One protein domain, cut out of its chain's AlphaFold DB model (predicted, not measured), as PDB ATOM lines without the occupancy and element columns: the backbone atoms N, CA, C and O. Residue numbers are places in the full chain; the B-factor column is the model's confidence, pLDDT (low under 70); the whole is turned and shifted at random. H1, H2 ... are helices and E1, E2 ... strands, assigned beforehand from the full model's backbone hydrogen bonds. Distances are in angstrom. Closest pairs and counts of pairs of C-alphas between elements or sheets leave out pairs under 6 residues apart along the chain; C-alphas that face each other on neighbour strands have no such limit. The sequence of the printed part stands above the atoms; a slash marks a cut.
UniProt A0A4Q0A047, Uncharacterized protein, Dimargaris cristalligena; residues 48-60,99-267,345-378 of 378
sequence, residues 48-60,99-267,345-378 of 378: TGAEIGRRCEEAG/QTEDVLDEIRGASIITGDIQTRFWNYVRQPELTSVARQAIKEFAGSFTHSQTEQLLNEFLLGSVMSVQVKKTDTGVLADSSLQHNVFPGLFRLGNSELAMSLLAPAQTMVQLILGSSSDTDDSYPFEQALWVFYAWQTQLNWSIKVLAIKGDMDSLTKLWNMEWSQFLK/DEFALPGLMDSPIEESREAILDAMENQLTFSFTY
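Overview. This is residues 48 to 60, 99 to 267 and 345 to 378 of the 378 residues of an uncharacterized protein of Dimargaris cristalligena (UniProt A0A4Q0A047). A cluster of mostly aligned helices packs round the long helix H8, with H6, H7, H9 and H11 touching it and H4 along part of H7; a small three-strand sheet sits beside the cluster, E3 next to H8 and H1 by E1. H2 and H3 touch at a steep tilt and make a pair at one side of the cluster, where H3 comes close to H4, H5 and H6 and H2, the element whose centre is farthest from the mean of the C-alphas, comes close to H4. The printed part has 216 residues, running H1 to H5, E1, E2, H6 to H11, E3; the sheet is E1 E2 E3, antiparallel. It is mostly helix and compact, with a radius of gyration of the C-alphas of 18.1 A and spans of 53 by 53 by 33 A.

Arrangement. Start at H1, residues 48 to 58: it is on the sheet, slantwise to E1, residues 162 to 170, at 38 degrees on the local plane, and C-alphas 48 and 162 are closest, 6.2 A. E1 and E2, residues 173 to 180, form a hairpin, with N 166 and O 177 at 2.8 A. H2, residues 102 to 109, touches H3, residues 115 to 125, at a steep tilt of 51 degrees; C-alphas 103 and 121 are closest, 6.3 A. H4, residues 132 to 143, touches residues 196 to 203 alone of H7, residues 194 to 214; C-alphas 139 and 199 are closest, 6.3 A. H5, residues 149 to 156, is close but not clearly touching H7, with C-alphas 154 and 204 closest, 6.6 A. H6, residues 184 to 190, touches residues 237 to 248 alone of H8, residues 224 to 248; C-alphas 186 and 241 are closest, 4.3 A. H7 and H8 form a helical hairpin, a shallow tilt of 22 degrees, opposite ways, with C-alphas 212 and 227 closest, 5.6 A. H9, residues 251 to 259, touches H8, with C-alphas 245 and 254 closest, 5.9 A. H10, residues 262 to 265, is close but not clearly touching H8, with C-alphas 235 and 265 closest, 6.5 A. H11, residues 357 to 370, touches H6, with C-alphas 187 and 369 closest, 5.3 A. E3, residues 373 to 377, is E2's antiparallel neighbour, with N 178 and O 374 at 2.8 A. Each O i to N i+4 pair is within hydrogen-bond range in H1 to H6, H8 and H9, 16 of 17 in H7 and 8 of 10 in H11; H10 is too short for one.

Along the chain. Find C-alpha 48 at (-5.390, -16.593, -42.075), where H1 begins. H7 spans 30.2 A, with a kink of 26 degrees near residue 201; H8 spans 36.4 A from (-14.952, -5.580, -36.862). E3 ends at (-22.488, -16.709, -40.550).

Size, cuts and confidence. The printed part has two cuts: across the first, with 38 residues of the chain not printed, C-alphas 60 and 99 are 47.4 A apart, and across the second, with 77 not printed, C-alphas 267 and 345 are 17.7 A apart. Of the links printed whole, none is long. Residues 353 to 359, of which 357 to 359 belong to H11, stand free. Mean pLDDT of the printed part is 75.5, with residues 48 to 60, 144 to 167, 214 to 226 and 345 to 356 among those under 70.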
ATOM      1  N   THR A  48      -3.967 -16.266 -42.269       48.62
ATOM      2  CA  THR A  48      -5.390 -16.593 -42.075       48.62
ATOM      3  C   THR A  48      -6.299 -15.878 -43.083       48.62
ATOM      4  O   THR A  48      -7.250 -16.473 -43.596       48.62
ATOM      5  N   GLY A  49      -6.001 -14.618 -43.416       54.34
ATOM      6  CA  GLY A  49      -6.763 -13.869 -44.418       54.34
ATOM      7  C   GLY A  49      -6.548 -14.369 -45.833       54.34
ATOM      8  O   GLY A  49      -7.508 -14.518 -46.591       54.34
ATOM      9  N   ALA A  50      -5.297 -14.700 -46.154       56.91
ATOM     10  CA  ALA A  50      -4.946 -15.319 -47.422       56.91
ATOM     11  C   ALA A  50      -5.651 -16.676 -47.602       56.91
ATOM     12  O   ALA A  50      -6.184 -16.945 -48.678       56.91
ATOM     13  N   GLU A  51      -5.721 -17.505 -46.554       55.25
ATOM     14  CA  GLU A  51      -6.398 -18.805 -46.618       55.25
ATOM     15  C   GLU A  51      -7.922 -18.669 -46.766       55.25
ATOM     16  O   GLU A  51      -8.515 -19.371 -47.586       55.25
ATOM     17  N   ILE A  52      -8.568 -17.747 -46.043       54.34
ATOM     18  CA  ILE A  52     -10.015 -17.499 -46.183       54.34
ATOM     19  C   ILE A  52     -10.350 -16.990 -47.588       54.34
ATOM     20  O   ILE A  52     -11.262 -17.519 -48.229       54.34
ATOM     21  N   GLY A  53      -9.586 -16.018 -48.097       58.19
ATOM     22  CA  GLY A  53      -9.765 -15.500 -49.452       58.19
ATOM     23  C   GLY A  53      -9.650 -16.601 -50.509       58.19
ATOM     24  O   GLY A  53     -10.538 -16.766 -51.351       58.19
ATOM     25  N   ARG A  54      -8.610 -17.434 -50.392       64.81
ATOM     26  CA  ARG A  54      -8.377 -18.588 -51.266       64.81
ATOM     27  C   ARG A  54      -9.533 -19.594 -51.223       64.81
ATOM     28  O   ARG A  54      -9.951 -20.082 -52.268       64.81
ATOM     29  N   ARG A  55     -10.077 -19.906 -50.041       60.03
ATOM     30  CA  ARG A  55     -11.197 -20.855 -49.874       60.03
ATOM     31  C   ARG A  55     -12.508 -20.334 -50.450       60.03
ATOM     32  O   ARG A  55     -13.265 -21.110 -51.028       60.03
ATOM     33  N   CYS A  56     -12.773 -19.038 -50.322       57.66
ATOM     34  CA  CYS A  56     -13.925 -18.415 -50.963       57.66
ATOM     35  C   CYS A  56     -13.797 -18.430 -52.493       57.66
ATOM     36  O   CYS A  56     -14.768 -18.763 -53.169       57.66
ATOM     37  N   GLU A  57     -12.601 -18.176 -53.033       64.19
ATOM     38  CA  GLU A  57     -12.327 -18.313 -54.470       64.19
ATOM     39  C   GLU A  57     -12.541 -19.763 -54.951       64.19
ATOM     40  O   GLU A  57     -13.254 -19.987 -55.928       64.19
ATOM     41  N   GLU A  58     -12.022 -20.763 -54.221       65.56
ATOM     42  CA  GLU A  58     -12.264 -22.191 -54.502       65.56
ATOM     43  C   GLU A  58     -13.753 -22.564 -54.470       65.56
ATOM     44  O   GLU A  58     -14.199 -23.417 -55.240       65.56
ATOM     45  N   ALA A  59     -14.525 -21.931 -53.587       52.12
ATOM     46  CA  ALA A  59     -15.961 -22.150 -53.450       52.12
ATOM     47  C   ALA A  59     -16.804 -21.364 -54.476       52.12
ATOM     48  O   ALA A  59     -18.034 -21.468 -54.454       52.12
ATOM     49  N   GLY A  60     -16.180 -20.581 -55.366       56.09
ATOM     50  CA  GLY A  60     -16.885 -19.725 -56.325       56.09
ATOM     51  C   GLY A  60     -17.676 -18.597 -55.658       56.09
ATOM     52  O   GLY A  60     -18.706 -18.165 -56.178       56.09
ATOM     53  N   GLN A  99      13.834 -28.760 -22.023       52.72
ATOM     54  CA  GLN A  99      14.473 -27.496 -21.640       52.72
ATOM     55  C   GLN A  99      13.387 -26.550 -21.129       52.72
ATOM     56  O   GLN A  99      12.923 -25.653 -21.820       52.72
ATOM     57  N   THR A 100      12.897 -26.830 -19.926       54.47
ATOM     58  CA  THR A 100      11.728 -26.171 -19.327       54.47
ATOM     59  C   THR A 100      12.058 -24.871 -18.590       54.47
ATOM     60  O   THR A 100      11.197 -24.000 -18.496       54.47
ATOM     61  N   GLU A 101      13.295 -24.691 -18.112       55.19
ATOM     62  CA  GLU A 101      13.746 -23.423 -17.506       55.19
ATOM     63  C   GLU A 101      14.155 -22.365 -18.546       55.19
ATOM     64  O   GLU A 101      14.042 -21.177 -18.272       55.19
ATOM     65  N   ASP A 102      14.529 -22.774 -19.762       73.50
ATOM     66  CA  ASP A 102      15.033 -21.867 -20.808       73.50
ATOM     67  C   ASP A 102      13.908 -21.043 -21.468       73.50
ATOM     68  O   ASP A 102      14.069 -19.868 -21.778       73.50
ATOM     69  N   VAL A 103      12.706 -21.615 -21.610       80.81
ATOM     70  CA  VAL A 103      11.624 -21.000 -22.406       80.81
ATOM     71  C   VAL A 103      11.067 -19.714 -21.782       80.81
ATOM     72  O   VAL A 103      10.744 -18.777 -22.505       80.81
ATOM     73  N   LEU A 104      10.936 -19.624 -20.454       81.00
ATOM     74  CA  LEU A 104      10.420 -18.397 -19.826       81.00
ATOM     75  C   LEU A 104      11.443 -17.256 -19.881       81.00
ATOM     76  O   LEU A 104      11.062 -16.101 -20.079       81.00
ATOM     77  N   ASP A 105      12.727 -17.572 -19.727       80.38
ATOM     78  CA  ASP A 105      13.808 -16.591 -19.821       80.38
ATOM     79  C   ASP A 105      14.049 -16.152 -21.268       80.38
ATOM     80  O   ASP A 105      14.251 -14.963 -21.518       80.38
ATOM     81  N   GLU A 106      13.903 -17.072 -22.226       81.94
ATOM     82  CA  GLU A 106      13.872 -16.775 -23.656       81.94
ATOM     83  C   GLU A 106      12.804 -15.719 -23.979       81.94
ATOM     84  O   GLU A 106      13.109 -14.716 -24.625       81.94
ATOM     85  N   ILE A 107      11.572 -15.883 -23.483       76.12
ATOM     86  CA  ILE A 107      10.496 -14.920 -23.759       76.12
ATOM     87  C   ILE A 107      10.761 -13.574 -23.075       76.12
ATOM     88  O   ILE A 107      10.521 -12.526 -23.672       76.12
ATOM     89  N   ARG A 108      11.288 -13.571 -21.842       77.69
ATOM     90  CA  ARG A 108      11.653 -12.328 -21.133       77.69
ATOM     91  C   ARG A 108      12.750 -11.545 -21.855       77.69
ATOM     92  O   ARG A 108      12.747 -10.318 -21.805       77.69
ATOM     93  N   GLY A 109      13.693 -12.243 -22.487       77.19
ATOM     94  CA  GLY A 109      14.788 -11.644 -23.250       77.19
ATOM     95  C   GLY A 109      14.425 -11.264 -24.690       77.19
ATOM     96  O   GLY A 109      15.178 -10.526 -25.328       77.19
ATOM     97  N   ALA A 110      13.296 -11.749 -25.212       75.12
ATOM     98  CA  ALA A 110      12.892 -11.535 -26.594       75.12
ATOM     99  C   ALA A 110      12.300 -10.133 -26.816       75.12
ATOM    100  O   ALA A 110      11.346  -9.715 -26.159       75.12
ATOM    101  N   SER A 111      12.831  -9.417 -27.811       71.44
ATOM    102  CA  SER A 111      12.261  -8.146 -28.276       71.44
ATOM    103  C   SER A 111      11.008  -8.330 -29.140       71.44
ATOM    104  O   SER A 111      10.195  -7.413 -29.228       71.44
ATOM    105  N   ILE A 112      10.855  -9.496 -29.778       73.75
ATOM    106  CA  ILE A 112       9.718  -9.886 -30.621       73.75
ATOM    107  C   ILE A 112       9.383 -11.343 -30.308       73.75
ATOM    108  O   ILE A 112      10.284 -12.187 -30.281       73.75
ATOM    109  N   ILE A 113       8.102 -11.652 -30.107       77.06
ATOM    110  CA  ILE A 113       7.662 -13.028 -29.894       77.06
ATOM    111  C   ILE A 113       7.411 -13.676 -31.258       77.06
ATOM    112  O   ILE A 113       6.443 -13.354 -31.937       77.06
ATOM    113  N   THR A 114       8.289 -14.588 -31.676       77.88
ATOM    114  CA  THR A 114       8.125 -15.336 -32.934       77.88
ATOM    115  C   THR A 114       7.191 -16.536 -32.753       77.88
ATOM    116  O   THR A 114       7.058 -17.058 -31.645       77.88
ATOM    117  N   GLY A 115       6.600 -17.048 -33.841       73.75
ATOM    118  CA  GLY A 115       5.729 -18.235 -33.795       73.75
ATOM    119  C   GLY A 115       6.397 -19.489 -33.202       73.75
ATOM    120  O   GLY A 115       5.748 -20.284 -32.520       73.75
ATOM    121  N   ASP A 116       7.715 -19.634 -33.369       78.06
ATOM    122  CA  ASP A 116       8.489 -20.717 -32.747       78.06
ATOM    123  C   ASP A 116       8.560 -20.573 -31.220       78.06
ATOM    124  O   ASP A 116       8.402 -21.561 -30.497       78.06
ATOM    125  N   ILE A 117       8.763 -19.346 -30.724       79.06
ATOM    126  CA  ILE A 117       8.766 -19.037 -29.287       79.06
ATOM    127  C   ILE A 117       7.369 -19.286 -28.703       79.06
ATOM    128  O   ILE A 117       7.250 -19.938 -27.664       79.06
ATOM    129  N   GLN A 118       6.307 -18.851 -29.392       77.25
ATOM    130  CA  GLN A 118       4.920 -19.114 -28.979       77.25
ATOM    131  C   GLN A 118       4.652 -20.620 -28.890       77.25
ATOM    132  O   GLN A 118       4.166 -21.113 -27.873       77.25
ATOM    133  N   THR A 119       5.033 -21.375 -29.924       78.06
ATOM    134  CA  THR A 119       4.846 -22.829 -29.965       78.06
ATOM    135  C   THR A 119       5.576 -23.521 -28.818       78.06
ATOM    136  O   THR A 119       4.988 -24.368 -28.141       78.06
ATOM    137  N   ARG A 120       6.836 -23.154 -28.546       82.12
ATOM    138  CA  ARG A 120       7.594 -23.700 -27.408       82.12
ATOM    139  C   ARG A 120       6.933 -23.373 -26.075       82.12
ATOM    140  O   ARG A 120       6.764 -24.280 -25.259       82.12
ATOM    141  N   PHE A 121       6.516 -22.125 -25.873       85.25
ATOM    142  CA  PHE A 121       5.820 -21.699 -24.661       85.25
ATOM    143  C   PHE A 121       4.556 -22.518 -24.415       85.25
ATOM    144  O   PHE A 121       4.396 -23.118 -23.355       85.25
ATOM    145  N   TRP A 122       3.670 -22.610 -25.401       84.31
ATOM    146  CA  TRP A 122       2.403 -23.309 -25.224       84.31
ATOM    147  C   TRP A 122       2.550 -24.832 -25.173       84.31
ATOM    148  O   TRP A 122       1.741 -25.507 -24.535       84.31
ATOM    149  N   ASN A 123       3.598 -25.395 -25.774       84.38
ATOM    150  CA  ASN A 123       3.962 -26.795 -25.555       84.38
ATOM    151  C   ASN A 123       4.465 -27.028 -24.129       84.38
ATOM    152  O   ASN A 123       4.098 -28.030 -23.522       84.38
ATOM    153  N   TYR A 124       5.243 -26.095 -23.576       85.81
ATOM    154  CA  TYR A 124       5.670 -26.148 -22.182       85.81
ATOM    155  C   TYR A 124       4.475 -26.049 -21.222       85.81
ATOM    156  O   TYR A 124       4.316 -26.891 -20.342       85.81
ATOM    157  N   VAL A 125       3.570 -25.093 -21.446       87.12
ATOM    158  CA  VAL A 125       2.345 -24.908 -20.647       87.12
ATOM    159  C   VAL A 125       1.447 -26.153 -20.657       87.12
ATOM    160  O   VAL A 125       0.794 -26.445 -19.659       87.12
ATOM    161  N   ARG A 126       1.416 -26.914 -21.756       85.50
ATOM    162  CA  ARG A 126       0.591 -28.128 -21.900       85.50
ATOM    163  C   ARG A 126       1.268 -29.413 -21.418       85.50
ATOM    164  O   ARG A 126       0.742 -30.497 -21.653       85.50
ATOM    165  N   GLN A 127       2.415 -29.339 -20.745       85.62
ATOM    166  CA  GLN A 127       3.036 -30.550 -20.214       85.62
ATOM    167  C   GLN A 127       2.155 -31.190 -19.118       85.62
ATOM    168  O   GLN A 127       1.672 -30.490 -18.220       85.62
ATOM    169  N   PRO A 128       1.950 -32.522 -19.150       81.12
ATOM    170  CA  PRO A 128       1.097 -33.215 -18.183       81.12
ATOM    171  C   PRO A 128       1.649 -33.145 -16.752       81.12
ATOM    172  O   PRO A 128       0.884 -33.122 -15.794       81.12
ATOM    173  N   GLU A 129       2.971 -33.060 -16.600       84.25
ATOM    174  CA  GLU A 129       3.669 -33.143 -15.312       84.25
ATOM    175  C   GLU A 129       4.328 -31.813 -14.912       84.25
ATOM    176  O   GLU A 129       5.474 -31.767 -14.464       84.25
ATOM    177  N   LEU A 130       3.607 -30.696 -15.063       85.50
ATOM    178  CA  LEU A 130       4.111 -29.402 -14.603       85.50
ATOM    179  C   LEU A 130       4.282 -29.374 -13.076       85.50
ATOM    180  O   LEU A 130       3.327 -29.508 -12.300       85.50
ATOM    181  N   THR A 131       5.510 -29.110 -12.631       86.38
ATOM    182  CA  THR A 131       5.817 -28.927 -11.208       86.38
ATOM    183  C   THR A 131       5.049 -27.728 -10.632       86.38
ATOM    184  O   THR A 131       4.603 -26.833 -11.352       86.38
ATOM    185  N   SER A 132       4.855 -27.680  -9.309       85.06
ATOM    186  CA  SER A 132       4.250 -26.504  -8.657       85.06
ATOM    187  C   SER A 132       5.049 -25.224  -8.923       85.06
ATOM    188  O   SER A 132       4.449 -24.180  -9.162       85.06
ATOM    189  N   VAL A 133       6.382 -25.329  -8.950       84.94
ATOM    190  CA  VAL A 133       7.301 -24.228  -9.273       84.94
ATOM    191  C   VAL A 133       7.088 -23.750 -10.707       84.94
ATOM    192  O   VAL A 133       6.893 -22.559 -10.918       84.94
ATOM    193  N   ALA A 134       7.028 -24.665 -11.680       85.81
ATOM    194  CA  ALA A 134       6.769 -24.321 -13.078       85.81
ATOM    195  C   ALA A 134       5.403 -23.643 -13.257       85.81
ATOM    196  O   ALA A 134       5.307 -22.597 -13.893       85.81
ATOM    197  N   ARG A 135       4.347 -24.185 -12.634       88.31
ATOM    198  CA  ARG A 135       3.006 -23.576 -12.666       88.31
ATOM    199  C   ARG A 135       3.013 -22.170 -12.079       88.31
ATOM    200  O   ARG A 135       2.403 -21.279 -12.660       88.31
ATOM    201  N   GLN A 136       3.696 -21.967 -10.956       85.62
ATOM    202  CA  GLN A 136       3.808 -20.653 -10.331       85.62
ATOM    203  C   GLN A 136       4.603 -19.677 -11.207       85.62
ATOM    204  O   GLN A 136       4.150 -18.557 -11.413       85.62
ATOM    205  N   ALA A 137       5.712 -20.115 -11.805       84.94
ATOM    206  CA  ALA A 137       6.505 -19.296 -12.716       84.94
ATOM    207  C   ALA A 137       5.708 -18.879 -13.961       84.94
ATOM    208  O   ALA A 137       5.761 -17.717 -14.351       84.94
ATOM    209  N   ILE A 138       4.917 -19.787 -14.549       86.62
ATOM    210  CA  ILE A 138       4.019 -19.463 -15.670       86.62
ATOM    211  C   ILE A 138       2.949 -18.460 -15.223       86.62
ATOM    212  O   ILE A 138       2.653 -17.527 -15.961       86.62
ATOM    213  N   LYS A 139       2.379 -18.611 -14.019       84.56
ATOM    214  CA  LYS A 139       1.392 -17.662 -13.473       84.56
ATOM    215  C   LYS A 139       1.980 -16.275 -13.238       84.56
ATOM    216  O   LYS A 139       1.345 -15.288 -13.581       84.56
ATOM    217  N   GLU A 140       3.169 -16.195 -12.652       82.50
ATOM    218  CA  GLU A 140       3.869 -14.931 -12.402       82.50
ATOM    219  C   GLU A 140       4.268 -14.256 -13.707       82.50
ATOM    220  O   GLU A 140       4.017 -13.066 -13.891       82.50
ATOM    221  N   PHE A 141       4.809 -15.041 -14.641       79.88
ATOM    222  CA  PHE A 141       5.066 -14.596 -15.999       79.88
ATOM    223  C   PHE A 141       3.779 -14.054 -16.629       79.88
ATOM    224  O   PHE A 141       3.770 -12.935 -17.143       79.88
ATOM    225  N   ALA A 142       2.665 -14.767 -16.449       75.88
ATOM    226  CA  ALA A 142       1.383 -14.332 -16.959       75.88
ATOM    227  C   ALA A 142       0.778 -13.108 -16.267       75.88
ATOM    228  O   ALA A 142       0.021 -12.363 -16.878       75.88
ATOM    229  N   GLY A 143       1.132 -12.864 -15.008       70.94
ATOM    230  CA  GLY A 143       0.784 -11.640 -14.292       70.94
ATOM    231  C   GLY A 143       1.618 -10.430 -14.724       70.94
ATOM    232  O   GLY A 143       1.166  -9.300 -14.578       70.94
ATOM    233  N   SER A 144       2.814 -10.652 -15.284       68.25
ATOM    234  CA  SER A 144       3.701  -9.594 -15.802       68.25
ATOM    235  C   SER A 144       3.371  -9.132 -17.235       68.25
ATOM    236  O   SER A 144       4.053  -8.275 -17.789       68.25
ATOM    237  N   PHE A 145       2.293  -9.666 -17.815       63.38
ATOM    238  CA  PHE A 145       1.788  -9.452 -19.176       63.38
ATOM    239  C   PHE A 145       1.063  -8.108 -19.394       63.38
ATOM    240  O   PHE A 145      -0.071  -8.065 -19.861       63.38
ATOM    241  N   THR A 146       1.682  -6.979 -19.049       54.38
ATOM    242  CA  THR A 146       1.044  -5.652 -19.168       54.38
ATOM    243  C   THR A 146       1.293  -4.920 -20.496       54.38
ATOM    244  O   THR A 146       0.859  -3.776 -20.619       54.38
ATOM    245  N   HIS A 147       1.951  -5.515 -21.500       56.81
ATOM    246  CA  HIS A 147       2.322  -4.855 -22.770       56.81
ATOM    247  C   HIS A 147       2.259  -5.806 -23.982       56.81
ATOM    248  O   HIS A 147       2.160  -7.014 -23.800       56.81
ATOM    249  N   SER A 148       2.324  -5.235 -25.197       62.84
ATOM    250  CA  SER A 148       2.214  -5.818 -26.562       62.84
ATOM    251  C   SER A 148       2.586  -7.298 -26.778       62.84
ATOM    252  O   SER A 148       2.017  -7.959 -27.643       62.84
ATOM    253  N   GLN A 149       3.493  -7.851 -25.979       60.38
ATOM    254  CA  GLN A 149       3.839  -9.274 -25.934       60.38
ATOM    255  C   GLN A 149       2.632 -10.186 -25.622       60.38
ATOM    256  O   GLN A 149       2.564 -11.307 -26.123       60.38
ATOM    257  N   THR A 150       1.658  -9.717 -24.833       60.47
ATOM    258  CA  THR A 150       0.414 -10.449 -24.520       60.47
ATOM    259  C   THR A 150      -0.504 -10.550 -25.723       60.47
ATOM    260  O   THR A 150      -1.146 -11.581 -25.916       60.47
ATOM    261  N   GLU A 151      -0.559  -9.486 -26.527       62.75
ATOM    262  CA  GLU A 151      -1.330  -9.481 -27.767       62.75
ATOM    263  C   GLU A 151      -0.749 -10.516 -28.712       62.75
ATOM    264  O   GLU A 151      -1.478 -11.389 -29.150       62.75
ATOM    265  N   GLN A 152       0.571 -10.563 -28.885       67.56
ATOM    266  CA  GLN A 152       1.189 -11.603 -29.711       67.56
ATOM    267  C   GLN A 152       0.930 -13.020 -29.167       67.56
ATOM    268  O   GLN A 152       0.465 -13.888 -29.896       67.56
ATOM    269  N   LEU A 153       1.147 -13.274 -27.870       68.44
ATOM    270  CA  LEU A 153       1.000 -14.625 -27.301       68.44
ATOM    271  C   LEU A 153      -0.441 -15.159 -27.284       68.44
ATOM    272  O   LEU A 153      -0.628 -16.369 -27.423       68.44
ATOM    273  N   LEU A 154      -1.442 -14.301 -27.065       66.38
ATOM    274  CA  LEU A 154      -2.849 -14.708 -26.973       66.38
ATOM    275  C   LEU A 154      -3.585 -14.516 -28.306       66.38
ATOM    276  O   LEU A 154      -4.287 -15.432 -28.728       66.38
ATOM    277  N   ASN A 155      -3.412 -13.369 -28.973       65.12
ATOM    278  CA  ASN A 155      -4.085 -13.057 -30.237       65.12
ATOM    279  C   ASN A 155      -3.576 -13.960 -31.360       65.12
ATOM    280  O   ASN A 155      -4.379 -14.558 -32.053       65.12
ATOM    281  N   GLU A 156      -2.264 -14.144 -31.517       65.56
ATOM    282  CA  GLU A 156      -1.761 -14.940 -32.646       65.56
ATOM    283  C   GLU A 156      -1.923 -16.440 -32.382       65.56
ATOM    284  O   GLU A 156      -2.433 -17.162 -33.232       65.56
ATOM    285  N   PHE A 157      -1.581 -16.917 -31.182       66.00
ATOM    286  CA  PHE A 157      -1.529 -18.359 -30.933       66.00
ATOM    287  C   PHE A 157      -2.860 -18.981 -30.487       66.00
ATOM    288  O   PHE A 157      -3.227 -20.061 -30.949       66.00
ATOM    289  N   LEU A 158      -3.588 -18.349 -29.559       65.12
ATOM    290  CA  LEU A 158      -4.858 -18.901 -29.063       65.12
ATOM    291  C   LEU A 158      -6.044 -18.483 -29.930       65.12
ATOM    292  O   LEU A 158      -7.036 -19.210 -30.004       65.12
ATOM    293  N   LEU A 159      -5.944 -17.297 -30.535       64.38
ATOM    294  CA  LEU A 159      -7.034 -16.583 -31.189       64.38
ATOM    295  C   LEU A 159      -6.656 -16.135 -32.622       64.38
ATOM    296  O   LEU A 159      -7.196 -15.153 -33.112       64.38
ATOM    297  N   GLY A 160      -5.730 -16.805 -33.307       56.78
ATOM    298  CA  GLY A 160      -5.278 -16.351 -34.634       56.78
ATOM    299  C   GLY A 160      -4.791 -17.475 -35.539       56.78
ATOM    300  O   GLY A 160      -5.003 -17.433 -36.753       56.78
ATOM    301  N   SER A 161      -4.221 -18.524 -34.946       59.06
ATOM    302  CA  SER A 161      -3.770 -19.729 -35.632       59.06
ATOM    303  C   SER A 161      -4.941 -20.596 -36.102       59.06
ATOM    304  O   SER A 161      -5.410 -21.498 -35.398       59.06
ATOM    305  N   VAL A 162      -5.427 -20.329 -37.312       55.81
ATOM    306  CA  VAL A 162      -6.431 -21.159 -37.979       55.81
ATOM    307  C   VAL A 162      -5.754 -22.348 -38.656       55.81
ATOM    308  O   VAL A 162      -4.849 -22.186 -39.466       55.81
ATOM    309  N   MET A 163      -6.228 -23.559 -38.356       53.47
ATOM    310  CA  MET A 163      -5.754 -24.778 -39.017       53.47
ATOM    311  C   MET A 163      -6.444 -24.993 -40.370       53.47
ATOM    312  O   MET A 163      -5.840 -25.496 -41.315       53.47
ATOM    313  N   SER A 164      -7.729 -24.643 -40.467       58.56
ATOM    314  CA  SER A 164      -8.494 -24.686 -41.716       58.56
ATOM    315  C   SER A 164      -9.768 -23.851 -41.615       58.56
ATOM    316  O   SER A 164     -10.341 -23.725 -40.531       58.56
ATOM    317  N   VAL A 165     -10.219 -23.320 -42.754       65.06
ATOM    318  CA  VAL A 165     -11.558 -22.738 -42.917       65.06
ATOM    319  C   VAL A 165     -12.293 -23.494 -44.009       65.06
ATOM    320  O   VAL A 165     -11.793 -23.634 -45.125       65.06
ATOM    321  N   GLN A 166     -13.486 -23.984 -43.690       67.25
ATOM    322  CA  GLN A 166     -14.425 -24.513 -44.669       67.25
ATOM    323  C   GLN A 166     -15.565 -23.523 -44.834       67.25
ATOM    324  O   GLN A 166     -16.207 -23.135 -43.864       67.25
ATOM    325  N   VAL A 167     -15.830 -23.130 -46.072       69.75
ATOM    326  CA  VAL A 167     -16.888 -22.175 -46.382       69.75
ATOM    327  C   VAL A 167     -18.024 -22.912 -47.080       69.75
ATOM    328  O   VAL A 167     -17.806 -23.619 -48.063       69.75
ATOM    329  N   LYS A 168     -19.243 -22.770 -46.558       73.31
ATOM    330  CA  LYS A 168     -20.460 -23.375 -47.106       73.31
ATOM    331  C   LYS A 168     -21.498 -22.295 -47.358       73.31
ATOM    332  O   LYS A 168     -21.810 -21.496 -46.480       73.31
ATOM    333  N   LYS A 169     -22.083 -22.297 -48.553       69.56
ATOM    334  CA  LYS A 169     -23.240 -21.453 -48.852       69.56
ATOM    335  C   LYS A 169     -24.485 -22.056 -48.202       69.56
ATOM    336  O   LYS A 169     -24.733 -23.252 -48.330       69.56
ATOM    337  N   THR A 170     -25.257 -21.224 -47.519       72.62
ATOM    338  CA  THR A 170     -26.525 -21.582 -46.873       72.62
ATOM    339  C   THR A 170     -27.649 -20.705 -47.420       72.62
ATOM    340  O   THR A 170     -27.387 -19.667 -48.029       72.62
ATOM    341  N   ASP A 171     -28.903 -21.089 -47.179       69.94
ATOM    342  CA  ASP A 171     -30.075 -20.289 -47.575       69.94
ATOM    343  C   ASP A 171     -30.084 -18.890 -46.930       69.94
ATOM    344  O   ASP A 171     -30.735 -17.976 -47.433       69.94
ATOM    345  N   THR A 172     -29.360 -18.717 -45.819       67.19
ATOM    346  CA  THR A 172     -29.324 -17.490 -45.013       67.19
ATOM    347  C   THR A 172     -28.028 -16.692 -45.138       67.19
ATOM    348  O   THR A 172     -27.916 -15.669 -44.473       67.19
ATOM    349  N   GLY A 173     -27.052 -17.145 -45.935       73.25
ATOM    350  CA  GLY A 173     -25.747 -16.485 -46.043       73.25
ATOM    351  C   GLY A 173     -24.583 -17.452 -46.246       73.25
ATOM    352  O   GLY A 173     -24.761 -18.585 -46.708       73.25
ATOM    353  N   VAL A 174     -23.380 -17.020 -45.884       67.25
ATOM    354  CA  VAL A 174     -22.165 -17.842 -45.972       67.25
ATOM    355  C   VAL A 174     -21.777 -18.315 -44.575       67.25
ATOM    356  O   VAL A 174     -21.561 -17.508 -43.681       67.25
ATOM    357  N   LEU A 175     -21.690 -19.629 -44.373       72.38
ATOM    358  CA  LEU A 175     -21.203 -20.230 -43.135       72.38
ATOM    359  C   LEU A 175     -19.711 -20.528 -43.281       72.38
ATOM    360  O   LEU A 175     -19.331 -21.306 -44.156       72.38
ATOM    361  N   ALA A 176     -18.881 -19.934 -42.429       70.56
ATOM    362  CA  ALA A 176     -17.474 -20.292 -42.313       70.56
ATOM    363  C   ALA A 176     -17.262 -21.142 -41.057       70.56
ATOM    364  O   ALA A 176     -17.421 -20.655 -39.939       70.56
ATOM    365  N   ASP A 177     -16.893 -22.403 -41.258       73.62
ATOM    366  CA  ASP A 177     -16.460 -23.331 -40.219       73.62
ATOM    367  C   ASP A 177     -14.935 -23.206 -40.079       73.62
ATOM    368  O   ASP A 177     -14.192 -23.540 -41.003       73.62
ATOM    369  N   SER A 178     -14.453 -22.710 -38.943       75.31
ATOM    370  CA  SER A 178     -13.026 -22.535 -38.653       75.31
ATOM    371  C   SER A 178     -12.557 -23.538 -37.606       75.31
ATOM    372  O   SER A 178     -13.226 -23.734 -36.596       75.31
ATOM    373  N   SER A 179     -11.392 -24.147 -37.823       74.75
ATOM    374  CA  SER A 179     -10.707 -24.989 -36.834       74.75
ATOM    375  C   SER A 179      -9.557 -24.219 -36.197       74.75
ATOM    376  O   SER A 179      -8.704 -23.692 -36.915       74.75
ATOM    377  N   LEU A 180      -9.476 -24.211 -34.866       74.12
ATOM    378  CA  LEU A 180      -8.320 -23.664 -34.156       74.12
ATOM    379  C   LEU A 180      -7.153 -24.651 -34.181       74.12
ATOM    380  O   LEU A 180      -7.338 -25.856 -34.006       74.12
ATOM    381  N   GLN A 181      -5.939 -24.137 -34.385       67.94
ATOM    382  CA  GLN A 181      -4.714 -24.937 -34.348       67.94
ATOM    383  C   GLN A 181      -4.340 -25.352 -32.919       67.94
ATOM    384  O   GLN A 181      -3.685 -26.377 -32.711       67.94
ATOM    385  N   HIS A 182      -4.744 -24.555 -31.927       71.88
ATOM    386  CA  HIS A 182      -4.287 -24.690 -30.552       71.88
ATOM    387  C   HIS A 182      -5.435 -24.543 -29.550       71.88
ATOM    388  O   HIS A 182      -6.110 -23.518 -29.504       71.88
ATOM    389  N   ASN A 183      -5.609 -25.547 -28.687       78.19
ATOM    390  CA  ASN A 183      -6.631 -25.548 -27.635       78.19
ATOM    391  C   ASN A 183      -5.967 -25.694 -26.281       78.19
ATOM    392  O   ASN A 183      -5.767 -26.790 -25.758       78.19
ATOM    393  N   VAL A 184      -5.561 -24.560 -25.725       83.81
ATOM    394  CA  VAL A 184      -4.782 -24.574 -24.494       83.81
ATOM    395  C   VAL A 184      -5.675 -24.802 -23.285       83.81
ATOM    396  O   VAL A 184      -5.341 -25.622 -22.434       83.81
ATOM    397  N   PHE A 185      -6.818 -24.124 -23.194       89.81
ATOM    398  CA  PHE A 185      -7.632 -24.185 -21.980       89.81
ATOM    399  C   PHE A 185      -8.327 -25.537 -21.783       89.81
ATOM    400  O   PHE A 185      -8.165 -26.102 -20.696       89.81
ATOM    401  N   PRO A 186      -8.998 -26.127 -22.797       90.50
ATOM    402  CA  PRO A 186      -9.534 -27.482 -22.672       90.50
ATOM    403  C   PRO A 186      -8.451 -28.500 -22.285       90.50
ATOM    404  O   PRO A 186      -8.662 -29.281 -21.357       90.50
ATOM    405  N   GLY A 187      -7.266 -28.425 -22.908       89.88
ATOM    406  CA  GLY A 187      -6.120 -29.281 -22.585       89.88
ATOM    407  C   GLY A 187      -5.634 -29.109 -21.143       89.88
ATOM    408  O   GLY A 187      -5.497 -30.083 -20.407       89.88
ATOM    409  N   LEU A 188      -5.469 -27.874 -20.662       91.94
ATOM    410  CA  LEU A 188      -5.073 -27.619 -19.272       91.94
ATOM    411  C   LEU A 188      -6.087 -28.174 -18.262       91.94
ATOM    412  O   LEU A 188      -5.690 -28.785 -17.266       91.94
ATOM    413  N   PHE A 189      -7.390 -28.016 -18.510       93.12
ATOM    414  CA  PHE A 189      -8.420 -28.614 -17.656       93.12
ATOM    415  C   PHE A 189      -8.413 -30.143 -17.727       93.12
ATOM    416  O   PHE A 189      -8.556 -30.810 -16.693       93.12
ATOM    417  N   ARG A 190      -8.194 -30.720 -18.913       91.75
ATOM    418  CA  ARG A 190      -8.055 -32.170 -19.104       91.75
ATOM    419  C   ARG A 190      -6.898 -32.714 -18.270       91.75
ATOM    420  O   ARG A 190      -7.111 -33.646 -17.494       91.75
ATOM    421  N   LEU A 191      -5.743 -32.053 -18.312       90.69
ATOM    422  CA  LEU A 191      -4.536 -32.403 -17.558       90.69
ATOM    423  C   LEU A 191      -4.638 -32.139 -16.043       90.69
ATOM    424  O   LEU A 191      -3.736 -32.489 -15.292       90.69
ATOM    425  N   GLY A 192      -5.731 -31.534 -15.563       89.75
ATOM    426  CA  GLY A 192      -5.899 -31.203 -14.141       89.75
ATOM    427  C   GLY A 192      -5.127 -29.953 -13.705       89.75
ATOM    428  O   GLY A 192      -5.036 -29.653 -12.515       89.75
ATOM    429  N   ASN A 193      -4.628 -29.172 -14.661       92.38
ATOM    430  CA  ASN A 193      -3.981 -27.884 -14.445       92.38
ATOM    431  C   ASN A 193      -5.010 -26.740 -14.347       92.38
ATOM    432  O   ASN A 193      -4.765 -25.633 -14.824       92.38
ATOM    433  N   SER A 194      -6.156 -26.982 -13.698       91.94
ATOM    434  CA  SER A 194      -7.287 -26.046 -13.634       91.94
ATOM    435  C   SER A 194      -6.899 -24.688 -13.054       91.94
ATOM    436  O   SER A 194      -7.255 -23.651 -13.599       91.94
ATOM    437  N   GLU A 195      -6.102 -24.676 -11.986       90.31
ATOM    438  CA  GLU A 195      -5.600 -23.443 -11.372       90.31
ATOM    439  C   GLU A 195      -4.714 -22.623 -12.316       90.31
ATOM    440  O   GLU A 195      -4.707 -21.398 -12.234       90.31
ATOM    441  N   LEU A 196      -3.941 -23.277 -13.188       90.56
ATOM    442  CA  LEU A 196      -3.143 -22.592 -14.204       90.56
ATOM    443  C   LEU A 196      -4.044 -22.065 -15.326       90.56
ATOM    444  O   LEU A 196      -3.904 -20.908 -15.711       90.56
ATOM    445  N   ALA A 197      -5.005 -22.873 -15.784       91.50
ATOM    446  CA  ALA A 197      -5.983 -22.464 -16.786       91.50
ATOM    447  C   ALA A 197      -6.736 -21.197 -16.354       91.50
ATOM    448  O   ALA A 197      -6.758 -20.231 -17.108       91.50
ATOM    449  N   MET A 198      -7.267 -21.145 -15.125       89.50
ATOM    450  CA  MET A 198      -7.968 -19.952 -14.617       89.50
ATOM    451  C   MET A 198      -7.081 -18.706 -14.616       89.50
ATOM    452  O   MET A 198      -7.530 -17.627 -15.001       89.50
ATOM    453  N   SER A 199      -5.818 -18.849 -14.201       87.38
ATOM    454  CA  SER A 199      -4.867 -17.732 -14.175       87.38
ATOM    455  C   SER A 199      -4.535 -17.200 -15.570       87.38
ATOM    456  O   SER A 199      -4.281 -16.009 -15.703       87.38
ATOM    457  N   LEU A 200      -4.558 -18.053 -16.596       85.62
ATOM    458  CA  LEU A 200      -4.303 -17.669 -17.989       85.62
ATOM    459  C   LEU A 200      -5.564 -17.173 -18.715       85.62
ATOM    460  O   LEU A 200      -5.475 -16.332 -19.605       85.62
ATOM    461  N   LEU A 201      -6.743 -17.660 -18.329       85.88
ATOM    462  CA  LEU A 201      -8.014 -17.258 -18.929       85.88
ATOM    463  C   LEU A 201      -8.398 -15.809 -18.569       85.88
ATOM    464  O   LEU A 201      -8.958 -15.105 -19.403       85.88
ATOM    465  N   ALA A 202      -8.084 -15.341 -17.356       82.06
ATOM    466  CA  ALA A 202      -8.383 -13.969 -16.932       82.06
ATOM    467  C   ALA A 202      -7.746 -12.882 -17.829       82.06
ATOM    468  O   ALA A 202      -8.484 -12.032 -18.328       82.06
ATOM    469  N   PRO A 203      -6.426 -12.890 -18.105       76.44
ATOM    470  CA  PRO A 203      -5.839 -11.929 -19.039       76.44
ATOM    471  C   PRO A 203      -6.361 -12.099 -20.476       76.44
ATOM    472  O   PRO A 203      -6.539 -11.098 -21.169       76.44
ATOM    473  N   ALA A 204      -6.686 -13.324 -20.911       79.88
ATOM    474  CA  ALA A 204      -7.296 -13.563 -22.224       79.88
ATOM    475  C   ALA A 204      -8.682 -12.915 -22.358       79.88
ATOM    476  O   ALA A 204      -8.968 -12.281 -23.371       79.88
ATOM    477  N   GLN A 205      -9.519 -12.986 -21.322       80.56
ATOM    478  CA  GLN A 205     -10.808 -12.296 -21.316       80.56
ATOM    479  C   GLN A 205     -10.635 -10.777 -21.427       80.56
ATOM    480  O   GLN A 205     -11.323 -10.147 -22.231       80.56
ATOM    481  N   THR A 206      -9.738 -10.187 -20.631       79.38
ATOM    482  CA  THR A 206      -9.472  -8.741 -20.674       79.38
ATOM    483  C   THR A 206      -9.092  -8.308 -22.086       79.38
ATOM    484  O   THR A 206      -9.607  -7.312 -22.584       79.38
ATOM    485  N   MET A 207      -8.260  -9.094 -22.772       75.75
ATOM    486  CA  MET A 207      -7.894  -8.843 -24.164       75.75
ATOM    487  C   MET A 207      -9.093  -8.898 -25.114       75.75
ATOM    488  O   MET A 207      -9.289  -7.975 -25.898       75.75
ATOM    489  N   VAL A 208      -9.928  -9.935 -25.017       78.69
ATOM    490  CA  VAL A 208     -11.139 -10.059 -25.848       78.69
ATOM    491  C   VAL A 208     -12.071  -8.863 -25.630       78.69
ATOM    492  O   VAL A 208     -12.606  -8.314 -26.589       78.69
ATOM    493  N   GLN A 209     -12.234  -8.410 -24.384       79.00
ATOM    494  CA  GLN A 209     -13.042  -7.231 -24.066       79.00
ATOM    495  C   GLN A 209     -12.448  -5.938 -24.637       79.00
ATOM    496  O   GLN A 209     -13.201  -5.106 -25.138       79.00
ATOM    497  N   LEU A 210     -11.123  -5.777 -24.594       76.75
ATOM    498  CA  LEU A 210     -10.434  -4.630 -25.192       76.75
ATOM    499  C   LEU A 210     -10.592  -4.606 -26.716       76.75
ATOM    500  O   LEU A 210     -10.912  -3.556 -27.269       76.75
ATOM    501  N   ILE A 211     -10.429  -5.752 -27.381       73.19
ATOM    502  CA  ILE A 211     -10.597  -5.887 -28.836       73.19
ATOM    503  C   ILE A 211     -12.039  -5.551 -29.240       73.19
ATOM    504  O   ILE A 211     -12.265  -4.767 -30.162       73.19
ATOM    505  N   LEU A 212     -13.028  -6.068 -28.505       72.31
ATOM    506  CA  LEU A 212     -14.440  -5.770 -28.759       72.31
ATOM    507  C   LEU A 212     -14.794  -4.303 -28.487       72.31
ATOM    508  O   LEU A 212     -15.536  -3.708 -29.264       72.31
ATOM    509  N   GLY A 213     -14.263  -3.703 -27.418       71.56
ATOM    510  CA  GLY A 213     -14.507  -2.296 -27.086       71.56
ATOM    511  C   GLY A 213     -13.882  -1.324 -28.090       71.56
ATOM    512  O   GLY A 213     -14.524  -0.355 -28.490       71.56
ATOM    513  N   SER A 214     -12.664  -1.620 -28.557       63.31
ATOM    514  CA  SER A 214     -11.914  -0.761 -29.491       63.31
ATOM    515  C   SER A 214     -12.529  -0.720 -30.893       63.31
ATOM    516  O   SER A 214     -12.362   0.265 -31.606       63.31
ATOM    517  N   SER A 215     -13.308  -1.743 -31.264       56.94
ATOM    518  CA  SER A 215     -14.019  -1.799 -32.552       56.94
ATOM    519  C   SER A 215     -15.134  -0.751 -32.715       56.94
ATOM    520  O   SER A 215     -15.664  -0.596 -33.811       56.94
ATOM    521  N   SER A 216     -15.507  -0.039 -31.643       53.34
ATOM    522  CA  SER A 216     -16.652   0.882 -31.647       53.34
ATOM    523  C   SER A 216     -16.315   2.360 -31.891       53.34
ATOM    524  O   SER A 216     -17.226   3.110 -32.228       53.34
ATOM    525  N   ASP A 217     -15.046   2.776 -31.764       48.12
ATOM    526  CA  ASP A 217     -14.715   4.197 -31.542       48.12
ATOM    527  C   ASP A 217     -13.641   4.815 -32.464       48.12
ATOM    528  O   ASP A 217     -13.306   5.985 -32.282       48.12
ATOM    529  N   THR A 218     -13.092   4.116 -33.470       42.88
ATOM    530  CA  THR A 218     -12.041   4.718 -34.324       42.88
ATOM    531  C   THR A 218     -12.187   4.447 -35.821       42.88
ATOM    532  O   THR A 218     -12.452   3.329 -36.249       42.88
ATOM    533  N   ASP A 219     -11.967   5.514 -36.597       46.28
ATOM    534  CA  ASP A 219     -11.932   5.601 -38.069       46.28
ATOM    535  C   ASP A 219     -10.722   4.846 -38.684       46.28
ATOM    536  O   ASP A 219     -10.587   4.787 -39.900       46.28
ATOM    537  N   ASP A 220      -9.858   4.237 -37.854       46.47
ATOM    538  CA  ASP A 220      -8.652   3.503 -38.260       46.47
ATOM    539  C   ASP A 220      -8.512   2.143 -37.527       46.47
ATOM    540  O   ASP A 220      -8.012   2.029 -36.408       46.47
ATOM    541  N   SER A 221      -8.940   1.095 -38.240       48.12
ATOM    542  CA  SER A 221      -8.267  -0.206 -38.408       48.12
ATOM    543  C   SER A 221      -8.064  -1.170 -37.221       48.12
ATOM    544  O   SER A 221      -6.965  -1.695 -37.035       48.12
ATOM    545  N   TYR A 222      -9.134  -1.563 -36.528       47.09
ATOM    546  CA  TYR A 222      -9.318  -2.996 -36.239       47.09
ATOM    547  C   TYR A 222     -10.594  -3.445 -36.962       47.09
ATOM    548  O   TYR A 222     -11.673  -2.955 -36.622       47.09
ATOM    549  N   PRO A 223     -10.509  -4.308 -37.988       62.41
ATOM    550  CA  PRO A 223     -11.693  -4.738 -38.721       62.41
ATOM    551  C   PRO A 223     -12.627  -5.468 -37.751       62.41
ATOM    552  O   PRO A 223     -12.214  -6.388 -37.037       62.41
ATOM    553  N   PHE A 224     -13.883  -5.029 -37.699       65.12
ATOM    554  CA  PHE A 224     -14.952  -5.580 -36.862       65.12
ATOM    555  C   PHE A 224     -15.025  -7.118 -36.945       65.12
ATOM    556  O   PHE A 224     -15.302  -7.810 -35.965       65.12
ATOM    557  N   GLU A 225     -14.679  -7.667 -38.102       66.81
ATOM    558  CA  GLU A 225     -14.611  -9.085 -38.417       66.81
ATOM    559  C   GLU A 225     -13.531  -9.824 -37.613       66.81
ATOM    560  O   GLU A 225     -13.775 -10.937 -37.146       66.81
ATOM    561  N   GLN A 226     -12.358  -9.217 -37.399       68.31
ATOM    562  CA  GLN A 226     -11.308  -9.797 -36.555       68.31
ATOM    563  C   GLN A 226     -11.744  -9.804 -35.089       68.31
ATOM    564  O   GLN A 226     -11.542 -10.796 -34.391       68.31
ATOM    565  N   ALA A 227     -12.417  -8.746 -34.630       71.94
ATOM    566  CA  ALA A 227     -12.962  -8.697 -33.277       71.94
ATOM    567  C   ALA A 227     -14.037  -9.778 -33.047       71.94
ATOM    568  O   ALA A 227     -14.027 -10.457 -32.016       71.94
ATOM    569  N   LEU A 228     -14.921  -9.995 -34.026       75.56
ATOM    570  CA  LEU A 228     -15.901 -11.083 -33.996       75.56
ATOM    571  C   LEU A 228     -15.241 -12.463 -34.018       75.56
ATOM    572  O   LEU A 228     -15.633 -13.333 -33.241       75.56
ATOM    573  N   TRP A 229     -14.239 -12.665 -34.875       76.81
ATOM    574  CA  TRP A 229     -13.483 -13.916 -34.937       76.81
ATOM    575  C   TRP A 229     -12.879 -14.231 -33.562       76.81
ATOM    576  O   TRP A 229     -13.095 -15.318 -33.022       76.81
ATOM    577  N   VAL A 230     -12.196 -13.251 -32.958       77.75
ATOM    578  CA  VAL A 230     -11.505 -13.403 -31.667       77.75
ATOM    579  C   VAL A 230     -12.506 -13.760 -30.578       77.75
ATOM    580  O   VAL A 230     -12.268 -14.657 -29.766       77.75
ATOM    581  N   PHE A 231     -13.670 -13.115 -30.608       81.50
ATOM    582  CA  PHE A 231     -14.767 -13.429 -29.711       81.50
ATOM    583  C   PHE A 231     -15.294 -14.860 -29.882       81.50
ATOM    584  O   PHE A 231     -15.474 -15.553 -28.877       81.50
ATOM    585  N   TYR A 232     -15.520 -15.334 -31.110       83.81
ATOM    586  CA  TYR A 232     -16.012 -16.696 -31.346       83.81
ATOM    587  C   TYR A 232     -14.984 -17.769 -30.983       83.81
ATOM    588  O   TYR A 232     -15.344 -18.776 -30.368       83.81
ATOM    589  N   ALA A 233     -13.704 -17.553 -31.282       82.62
ATOM    590  CA  ALA A 233     -12.640 -18.458 -30.860       82.62
ATOM    591  C   ALA A 233     -12.545 -18.540 -29.332       82.62
ATOM    592  O   ALA A 233     -12.520 -19.636 -28.766       82.62
ATOM    593  N   TRP A 234     -12.599 -17.393 -28.650       85.31
ATOM    594  CA  TRP A 234     -12.652 -17.327 -27.191       85.31
ATOM    595  C   TRP A 234     -13.873 -18.053 -26.612       85.31
ATOM    596  O   TRP A 234     -13.743 -18.895 -25.719       85.31
ATOM    597  N   GLN A 235     -15.065 -17.767 -27.141       87.19
ATOM    598  CA  GLN A 235     -16.312 -18.416 -26.733       87.19
ATOM    599  C   GLN A 235     -16.207 -19.939 -26.871       87.19
ATOM    600  O   GLN A 235     -16.675 -20.677 -26.002       87.19
ATOM    601  N   THR A 236     -15.558 -20.412 -27.933       87.06
ATOM    602  CA  THR A 236     -15.401 -21.841 -28.210       87.06
ATOM    603  C   THR A 236     -14.413 -22.494 -27.248       87.06
ATOM    604  O   THR A 236     -14.749 -23.520 -26.656       87.06
ATOM    605  N   GLN A 237     -13.263 -21.865 -26.975       88.44
ATOM    606  CA  GLN A 237     -12.323 -22.313 -25.935       88.44
ATOM    607  C   GLN A 237     -13.013 -22.443 -24.568       88.44
ATOM    608  O   GLN A 237     -12.813 -23.432 -23.853       88.44
ATOM    609  N   LEU A 238     -13.862 -21.474 -24.208       90.12
ATOM    610  CA  LEU A 238     -14.630 -21.490 -22.964       90.12
ATOM    611  C   LEU A 238     -15.673 -22.615 -22.942       90.12
ATOM    612  O   LEU A 238     -15.752 -23.366 -21.968       90.12
ATOM    613  N   ASN A 239     -16.465 -22.735 -24.009       91.06
ATOM    614  CA  ASN A 239     -17.487 -23.770 -24.150       91.06
ATOM    615  C   ASN A 239     -16.867 -25.165 -23.988       91.06
ATOM    616  O   ASN A 239     -17.320 -25.981 -23.186       91.06
ATOM    617  N   TRP A 240     -15.756 -25.408 -24.679       90.94
ATOM    618  CA  TRP A 240     -15.054 -26.686 -24.651       90.94
ATOM    619  C   TRP A 240     -14.393 -26.959 -23.298       90.94
ATOM    620  O   TRP A 240     -14.474 -28.074 -22.784       90.94
ATOM    621  N   SER A 241     -13.840 -25.933 -22.649       93.31
ATOM    622  CA  SER A 241     -13.329 -26.036 -21.277       93.31
ATOM    623  C   SER A 241     -14.411 -26.482 -20.287       93.31
ATOM    624  O   SER A 241     -14.180 -27.364 -19.459       93.31
ATOM    625  N   ILE A 242     -15.621 -25.928 -20.401       94.88
ATOM    626  CA  ILE A 242     -16.768 -26.336 -19.582       94.88
ATOM    627  C   ILE A 242     -17.154 -27.786 -19.872       94.88
ATOM    628  O   ILE A 242     -17.405 -28.531 -18.926       94.88
ATOM    629  N   LYS A 243     -17.157 -28.214 -21.141       94.62
ATOM    630  CA  LYS A 243     -17.438 -29.610 -21.518       94.62
ATOM    631  C   LYS A 243     -16.428 -30.579 -20.910       94.62
ATOM    632  O   LYS A 243     -16.843 -31.556 -20.291       94.62
ATOM    633  N   VAL A 244     -15.131 -30.280 -20.981       94.88
ATOM    634  CA  VAL A 244     -14.077 -31.093 -20.350       94.88
ATOM    635  C   VAL A 244     -14.321 -31.237 -18.845       94.88
ATOM    636  O   VAL A 244     -14.342 -32.353 -18.318       94.88
ATOM    637  N   LEU A 245     -14.573 -30.128 -18.145       96.25
ATOM    638  CA  LEU A 245     -14.863 -30.146 -16.706       96.25
ATOM    639  C   LEU A 245     -16.152 -30.916 -16.384       96.25
ATOM    640  O   LEU A 245     -16.201 -31.671 -15.409       96.25
ATOM    641  N   ALA A 246     -17.173 -30.780 -17.232       96.38
ATOM    642  CA  ALA A 246     -18.452 -31.467 -17.116       96.38
ATOM    643  C   ALA A 246     -18.310 -32.991 -17.275       96.38
ATOM    644  O   ALA A 246     -18.892 -33.731 -16.483       96.38
ATOM    645  N   ILE A 247     -17.505 -33.460 -18.235       94.56
ATOM    646  CA  ILE A 247     -17.185 -34.884 -18.452       94.56
ATOM    647  C   ILE A 247     -16.401 -35.460 -17.269       94.56
ATOM    648  O   ILE A 247     -16.702 -36.560 -16.786       94.56
ATOM    649  N   LYS A 248     -15.401 -34.714 -16.788       94.69
ATOM    650  CA  LYS A 248     -14.570 -35.118 -15.646       94.69
ATOM    651  C   LYS A 248     -15.346 -35.118 -14.328       94.69
ATOM    652  O   LYS A 248     -14.998 -35.879 -13.431       94.69
ATOM    653  N   GLY A 249     -16.397 -34.304 -14.220       95.50
ATOM    654  CA  GLY A 249     -17.120 -34.091 -12.967       95.50
ATOM    655  C   GLY A 249     -16.340 -33.238 -11.961       95.50
ATOM    656  O   GLY A 249     -16.601 -33.322 -10.763       95.50
ATOM    657  N   ASP A 250     -15.385 -32.425 -12.428       96.56
ATOM    658  CA  ASP A 250     -14.598 -31.512 -11.590       96.56
ATOM    659  C   ASP A 250     -15.444 -30.282 -11.223       96.56
ATOM    660  O   ASP A 250     -15.410 -29.235 -11.876       96.56
ATOM    661  N   MET A 251     -16.269 -30.451 -10.188       96.88
ATOM    662  CA  MET A 251     -17.225 -29.439  -9.738       96.88
ATOM    663  C   MET A 251     -16.566 -28.184  -9.178       96.88
ATOM    664  O   MET A 251     -17.132 -27.098  -9.322       96.88
ATOM    665  N   ASP A 252     -15.394 -28.316  -8.563       96.56
ATOM    666  CA  ASP A 252     -14.685 -27.187  -7.968       96.56
ATOM    667  C   ASP A 252     -14.192 -26.251  -9.068       96.56
ATOM    668  O   ASP A 252     -14.483 -25.051  -9.049       96.56
ATOM    669  N   SER A 253     -13.519 -26.803 -10.081       95.75
ATOM    670  CA  SER A 253     -13.062 -26.029 -11.235       95.75
ATOM    671  C   SER A 253     -14.231 -25.520 -12.073       95.75
ATOM    672  O   SER A 253     -14.203 -24.370 -12.502       95.75
ATOM    673  N   LEU A 254     -15.287 -26.320 -12.267       95.81
ATOM    674  CA  LEU A 254     -16.473 -25.897 -13.018       95.81
ATOM    675  C   LEU A 254     -17.175 -24.708 -12.349       95.81
ATOM    676  O   LEU A 254     -17.538 -23.742 -13.020       95.81
ATOM    677  N   THR A 255     -17.330 -24.750 -11.025       95.44
ATOM    678  CA  THR A 255     -17.946 -23.660 -10.256       95.44
ATOM    679  C   THR A 255     -17.072 -22.413 -10.279       95.44
ATOM    680  O   THR A 255     -17.585 -21.317 -10.501       95.44
ATOM    681  N   LYS A 256     -15.751 -22.570 -10.104       93.50
ATOM    682  CA  LYS A 256     -14.790 -21.466 -10.226       93.50
ATOM    683  C   LYS A 256     -14.881 -20.808 -11.598       93.50
ATOM    684  O   LYS A 256     -15.108 -19.607 -11.646       93.50
ATOM    685  N   LEU A 257     -14.800 -21.591 -12.680       92.12
ATOM    686  CA  LEU A 257     -14.865 -21.100 -14.061       92.12
ATOM    687  C   LEU A 257     -16.151 -20.313 -14.305       92.12
ATOM    688  O   LEU A 257     -16.139 -19.226 -14.874       92.12
ATOM    689  N   TRP A 258     -17.272 -20.857 -13.834       91.81
ATOM    690  CA  TRP A 258     -18.574 -20.225 -13.988       91.81
ATOM    691  C   TRP A 258     -18.669 -18.876 -13.266       91.81
ATOM    692  O   TRP A 258     -19.264 -17.931 -13.789       91.81
ATOM    693  N   ASN A 259     -18.085 -18.791 -12.068       91.31
ATOM    694  CA  ASN A 259     -18.088 -17.594 -11.228       91.31
ATOM    695  C   ASN A 259     -17.140 -16.495 -11.725       91.31
ATOM    696  O   ASN A 259     -17.185 -15.393 -11.193       91.31
ATOM    697  N   MET A 260     -16.334 -16.753 -12.758       86.31
ATOM    698  CA  MET A 260     -15.580 -15.706 -13.463       86.31
ATOM    699  C   MET A 260     -16.481 -14.872 -14.397       86.31
ATOM    700  O   MET A 260     -15.996 -14.018 -15.126       86.31
ATOM    701  N   GLU A 261     -17.799 -15.116 -14.384       80.81
ATOM    702  CA  GLU A 261     -18.836 -14.396 -15.140       80.81
ATOM    703  C   GLU A 261     -18.751 -14.530 -16.669       80.81
ATOM    704  O   GLU A 261     -19.553 -13.953 -17.399       80.81
ATOM    705  N   TRP A 262     -17.868 -15.384 -17.193       77.38
ATOM    706  CA  TRP A 262     -17.732 -15.612 -18.641       77.38
ATOM    707  C   TRP A 262     -18.893 -16.378 -19.253       77.38
ATOM    708  O   TRP A 262     -19.112 -16.338 -20.461       77.38
ATOM    709  N   SER A 263     -19.678 -17.048 -18.414       75.12
ATOM    710  CA  SER A 263     -20.876 -17.766 -18.842       75.12
ATOM    711  C   SER A 263     -21.906 -16.878 -19.542       75.12
ATOM    712  O   SER A 263     -22.720 -17.396 -20.303       75.12
ATOM    713  N   GLN A 264     -21.856 -15.554 -19.349       80.94
ATOM    714  CA  GLN A 264     -22.705 -14.613 -20.082       80.94
ATOM    715  C   GLN A 264     -22.473 -14.642 -21.598       80.94
ATOM    716  O   GLN A 264     -23.363 -14.270 -22.357       80.94
ATOM    717  N   PHE A 265     -21.299 -15.103 -22.034       83.12
ATOM    718  CA  PHE A 265     -20.957 -15.219 -23.443       83.12
ATOM    719  C   PHE A 265     -21.432 -16.533 -24.058       83.12
ATOM    720  O   PHE A 265     -21.319 -16.677 -25.262       83.12
ATOM    721  N   LEU A 266     -21.962 -17.492 -23.296       87.88
ATOM    722  CA  LEU A 266     -22.386 -18.792 -23.827       87.88
ATOM    723  C   LEU A 266     -23.865 -18.794 -24.197       87.88
ATOM    724  O   LEU A 266     -24.714 -18.281 -23.462       87.88
ATOM    725  N   LYS A 267     -24.202 -19.432 -25.322       88.81
ATOM    726  CA  LYS A 267     -25.599 -19.622 -25.716       88.81
ATOM    727  C   LYS A 267     -26.237 -20.696 -24.822       88.81
ATOM    728  O   LYS A 267     -25.560 -21.621 -24.371       88.81
ATOM    729  N   ASP A 345     -22.475 -34.851 -33.784       62.72
ATOM    730  CA  ASP A 345     -21.837 -34.239 -34.963       62.72
ATOM    731  C   ASP A 345     -20.797 -33.170 -34.581       62.72
ATOM    732  O   ASP A 345     -20.023 -32.740 -35.430       62.72
ATOM    733  N   GLU A 346     -20.734 -32.774 -33.301       66.56
ATOM    734  CA  GLU A 346     -19.658 -31.923 -32.781       66.56
ATOM    735  C   GLU A 346     -18.296 -32.639 -32.807       66.56
ATOM    736  O   GLU A 346     -17.265 -31.989 -32.952       66.56
ATOM    737  N   PHE A 347     -18.283 -33.977 -32.725       64.94
ATOM    738  CA  PHE A 347     -17.070 -34.786 -32.819       64.94
ATOM    739  C   PHE A 347     -17.303 -35.926 -33.801       64.94
ATOM    740  O   PHE A 347     -18.023 -36.877 -33.501       64.94
ATOM    741  N   ALA A 348     -16.654 -35.875 -34.964       58.88
ATOM    742  CA  ALA A 348     -16.705 -36.952 -35.950       58.88
ATOM    743  C   ALA A 348     -15.904 -38.184 -35.470       58.88
ATOM    744  O   ALA A 348     -14.874 -38.540 -36.038       58.88
ATOM    745  N   LEU A 349     -16.366 -38.827 -34.393       61.19
ATOM    746  CA  LEU A 349     -15.776 -40.021 -33.799       61.19
ATOM    747  C   LEU A 349     -16.578 -41.257 -34.239       61.19
ATOM    748  O   LEU A 349     -17.688 -41.481 -33.741       61.19
ATOM    749  N   PRO A 350     -16.059 -42.073 -35.175       59.72
ATOM    750  CA  PRO A 350     -16.733 -43.298 -35.587       59.72
ATOM    751  C   PRO A 350     -16.842 -44.279 -34.411       59.72
ATOM    752  O   PRO A 350     -15.888 -44.473 -33.662       59.72
ATOM    753  N   GLY A 351     -18.009 -44.911 -34.256       60.66
ATOM    754  CA  GLY A 351     -18.230 -45.964 -33.256       60.66
ATOM    755  C   GLY A 351     -18.441 -45.477 -31.819       60.66
ATOM    756  O   GLY A 351     -18.484 -46.294 -30.905       60.66
ATOM    757  N   LEU A 352     -18.623 -44.173 -31.586       63.50
ATOM    758  CA  LEU A 352     -18.865 -43.635 -30.240       63.50
ATOM    759  C   LEU A 352     -20.105 -44.241 -29.551       63.50
ATOM    760  O   LEU A 352     -20.155 -44.367 -28.331       63.50
ATOM    761  N   MET A 353     -21.102 -44.624 -30.347       63.38
ATOM    762  CA  MET A 353     -22.321 -45.290 -29.882       63.38
ATOM    763  C   MET A 353     -22.148 -46.796 -29.659       63.38
ATOM    764  O   MET A 353     -22.984 -47.404 -28.993       63.38
ATOM    765  N   ASP A 354     -21.087 -47.380 -30.217       66.19
ATOM    766  CA  ASP A 354     -20.831 -48.822 -30.226       66.19
ATOM    767  C   ASP A 354     -19.810 -49.239 -29.150       66.19
ATOM    768  O   ASP A 354     -19.741 -50.413 -28.785       66.19
ATOM    769  N   SER A 355     -19.047 -48.282 -28.610       63.28
ATOM    770  CA  SER A 355     -18.063 -48.500 -27.544       63.28
ATOM    771  C   SER A 355     -18.657 -48.296 -26.141       63.28
ATOM    772  O   SER A 355     -19.527 -47.439 -25.950       63.28
ATOM    773  N   PRO A 356     -18.162 -49.014 -25.114       69.12
ATOM    774  CA  PRO A 356     -18.441 -48.690 -23.720       69.12
ATOM    775  C   PRO A 356     -18.125 -47.219 -23.423       69.12
ATOM    776  O   PRO A 356     -17.099 -46.680 -23.842       69.12
ATOM    777  N   ILE A 357     -19.012 -46.558 -22.679       70.00
ATOM    778  CA  ILE A 357     -18.938 -45.112 -22.424       70.00
ATOM    779  C   ILE A 357     -17.610 -44.748 -21.753       70.00
ATOM    780  O   ILE A 357     -16.991 -43.745 -22.099       70.00
ATOM    781  N   GLU A 358     -17.131 -45.590 -20.848       66.25
ATOM    782  CA  GLU A 358     -15.869 -45.430 -20.137       66.25
ATOM    783  C   GLU A 358     -14.653 -45.499 -21.075       66.25
ATOM    784  O   GLU A 358     -13.717 -44.719 -20.905       66.25
ATOM    785  N   GLU A 359     -14.691 -46.355 -22.100       69.12
ATOM    786  CA  GLU A 359     -13.630 -46.479 -23.114       69.12
ATOM    787  C   GLU A 359     -13.625 -45.279 -24.072       69.12
ATOM    788  O   GLU A 359     -12.572 -44.841 -24.531       69.12
ATOM    789  N   SER A 360     -14.795 -44.681 -24.310       80.62
ATOM    790  CA  SER A 360     -14.933 -43.488 -25.152       80.62
ATOM    791  C   SER A 360     -14.506 -42.181 -24.467       80.62
ATOM    792  O   SER A 360     -14.306 -41.177 -25.152       80.62
ATOM    793  N   ARG A 361     -14.341 -42.166 -23.130       87.00
ATOM    794  CA  ARG A 361     -14.053 -40.935 -22.370       87.00
ATOM    795  C   ARG A 361     -12.781 -40.250 -22.835       87.00
ATOM    796  O   ARG A 361     -12.823 -39.068 -23.158       87.00
ATOM    797  N   GLU A 362     -11.668 -40.973 -22.855       85.75
ATOM    798  CA  GLU A 362     -10.382 -40.376 -23.216       85.75
ATOM    799  C   GLU A 362     -10.330 -39.982 -24.689       85.75
ATOM    800  O   GLU A 362      -9.774 -38.938 -25.002       85.75
ATOM    801  N   ALA A 363     -10.975 -40.743 -25.578       83.25
ATOM    802  CA  ALA A 363     -11.084 -40.381 -26.988       83.25
ATOM    803  C   ALA A 363     -11.898 -39.091 -27.196       83.25
ATOM    804  O   ALA A 363     -11.518 -38.247 -28.002       83.25
ATOM    805  N   ILE A 364     -12.990 -38.903 -26.445       85.12
ATOM    806  CA  ILE A 364     -13.779 -37.664 -26.488       85.12
ATOM    807  C   ILE A 364     -12.996 -36.499 -25.894       85.12
ATOM    808  O   ILE A 364     -12.986 -35.422 -26.480       85.12
ATOM    809  N   LEU A 365     -12.336 -36.694 -24.750       88.12
ATOM    810  CA  LEU A 365     -11.502 -35.652 -24.150       88.12
ATOM    811  C   LEU A 365     -10.336 -35.264 -25.069       88.12
ATOM    812  O   LEU A 365      -9.976 -34.094 -25.116       88.12
ATOM    813  N   ASP A 366      -9.795 -36.220 -25.823       84.69
ATOM    814  CA  ASP A 366      -8.778 -35.972 -26.840       84.69
ATOM    815  C   ASP A 366      -9.319 -35.206 -28.044       84.69
ATOM    816  O   ASP A 366      -8.730 -34.213 -28.465       84.69
ATOM    817  N   ALA A 367     -10.495 -35.580 -28.545       82.19
ATOM    818  CA  ALA A 367     -11.161 -34.815 -29.590       82.19
ATOM    819  C   ALA A 367     -11.491 -33.386 -29.116       82.19
ATOM    820  O   ALA A 367     -11.258 -32.433 -29.854       82.19
ATOM    821  N   MET A 368     -11.919 -33.221 -27.858       82.94
ATOM    822  CA  MET A 368     -12.120 -31.924 -27.192       82.94
ATOM    823  C   MET A 368     -10.829 -31.122 -26.987       82.94
ATOM    824  O   MET A 368     -10.871 -29.930 -26.709       82.94
ATOM    825  N   GLU A 369      -9.662 -31.736 -27.099       79.94
ATOM    826  CA  GLU A 369      -8.393 -31.020 -27.056       79.94
ATOM    827  C   GLU A 369      -7.878 -30.707 -28.462       79.94
ATOM    828  O   GLU A 369      -7.207 -29.702 -28.667       79.94
ATOM    829  N   ASN A 370      -8.211 -31.524 -29.458       78.00
ATOM    830  CA  ASN A 370      -7.532 -31.486 -30.751       78.00
ATOM    831  C   ASN A 370      -8.416 -31.034 -31.928       78.00
ATOM    832  O   ASN A 370      -7.878 -30.770 -32.999       78.00
ATOM    833  N   GLN A 371      -9.741 -30.925 -31.765       76.75
ATOM    834  CA  GLN A 371     -10.686 -30.700 -32.879       76.75
ATOM    835  C   GLN A 371     -11.615 -29.492 -32.685       76.75
ATOM    836  O   GLN A 371     -12.772 -29.511 -33.101       76.75
ATOM    837  N   LEU A 372     -11.129 -28.432 -32.041       75.81
ATOM    838  CA  LEU A 372     -11.950 -27.273 -31.692       75.81
ATOM    839  C   LEU A 372     -12.330 -26.463 -32.929       75.81
ATOM    840  O   LEU A 372     -11.494 -25.819 -33.564       75.81
ATOM    841  N   THR A 373     -13.618 -26.519 -33.255       77.94
ATOM    842  CA  THR A 373     -14.210 -25.835 -34.400       77.94
ATOM    843  C   THR A 373     -15.272 -24.850 -33.947       77.94
ATOM    844  O   THR A 373     -15.955 -25.057 -32.942       77.94
ATOM    845  N   PHE A 374     -15.414 -23.763 -34.694       76.44
ATOM    846  CA  PHE A 374     -16.505 -22.821 -34.519       76.44
ATOM    847  C   PHE A 374     -16.998 -22.331 -35.867       76.44
ATOM    848  O   PHE A 374     -16.235 -22.235 -36.829       76.44
ATOM    849  N   SER A 375     -18.281 -21.999 -35.914       73.06
ATOM    850  CA  SER A 375     -18.925 -21.520 -37.126       73.06
ATOM    851  C   SER A 375     -19.471 -20.123 -36.912       73.06
ATOM    852  O   SER A 375     -20.041 -19.820 -35.858       73.06
ATOM    853  N   PHE A 376     -19.360 -19.290 -37.934       71.56
ATOM    854  CA  PHE A 376     -19.989 -17.980 -37.955       71.56
ATOM    855  C   PHE A 376     -20.574 -17.698 -39.338       71.56
ATOM    856  O   PHE A 376     -20.097 -18.209 -40.354       71.56
ATOM    857  N   THR A 377     -21.694 -16.978 -39.349       62.19
ATOM    858  CA  THR A 377     -22.488 -16.709 -40.550       62.19
ATOM    859  C   THR A 377     -22.301 -15.259 -40.962       62.19
ATOM    860  O   THR A 377     -22.439 -14.374 -40.116       62.19
ATOM    861  N   TYR A 378     -22.009 -15.057 -42.246       60.25
ATOM    862  CA  TYR A 378     -21.955 -13.765 -42.926       60.25
ATOM    863  C   TYR A 378     -23.249 -13.474 -43.675       60.25
ATOM    864  O   TYR A 378     -23.760 -14.416 -44.339       60.25
TER     865      TYR A 378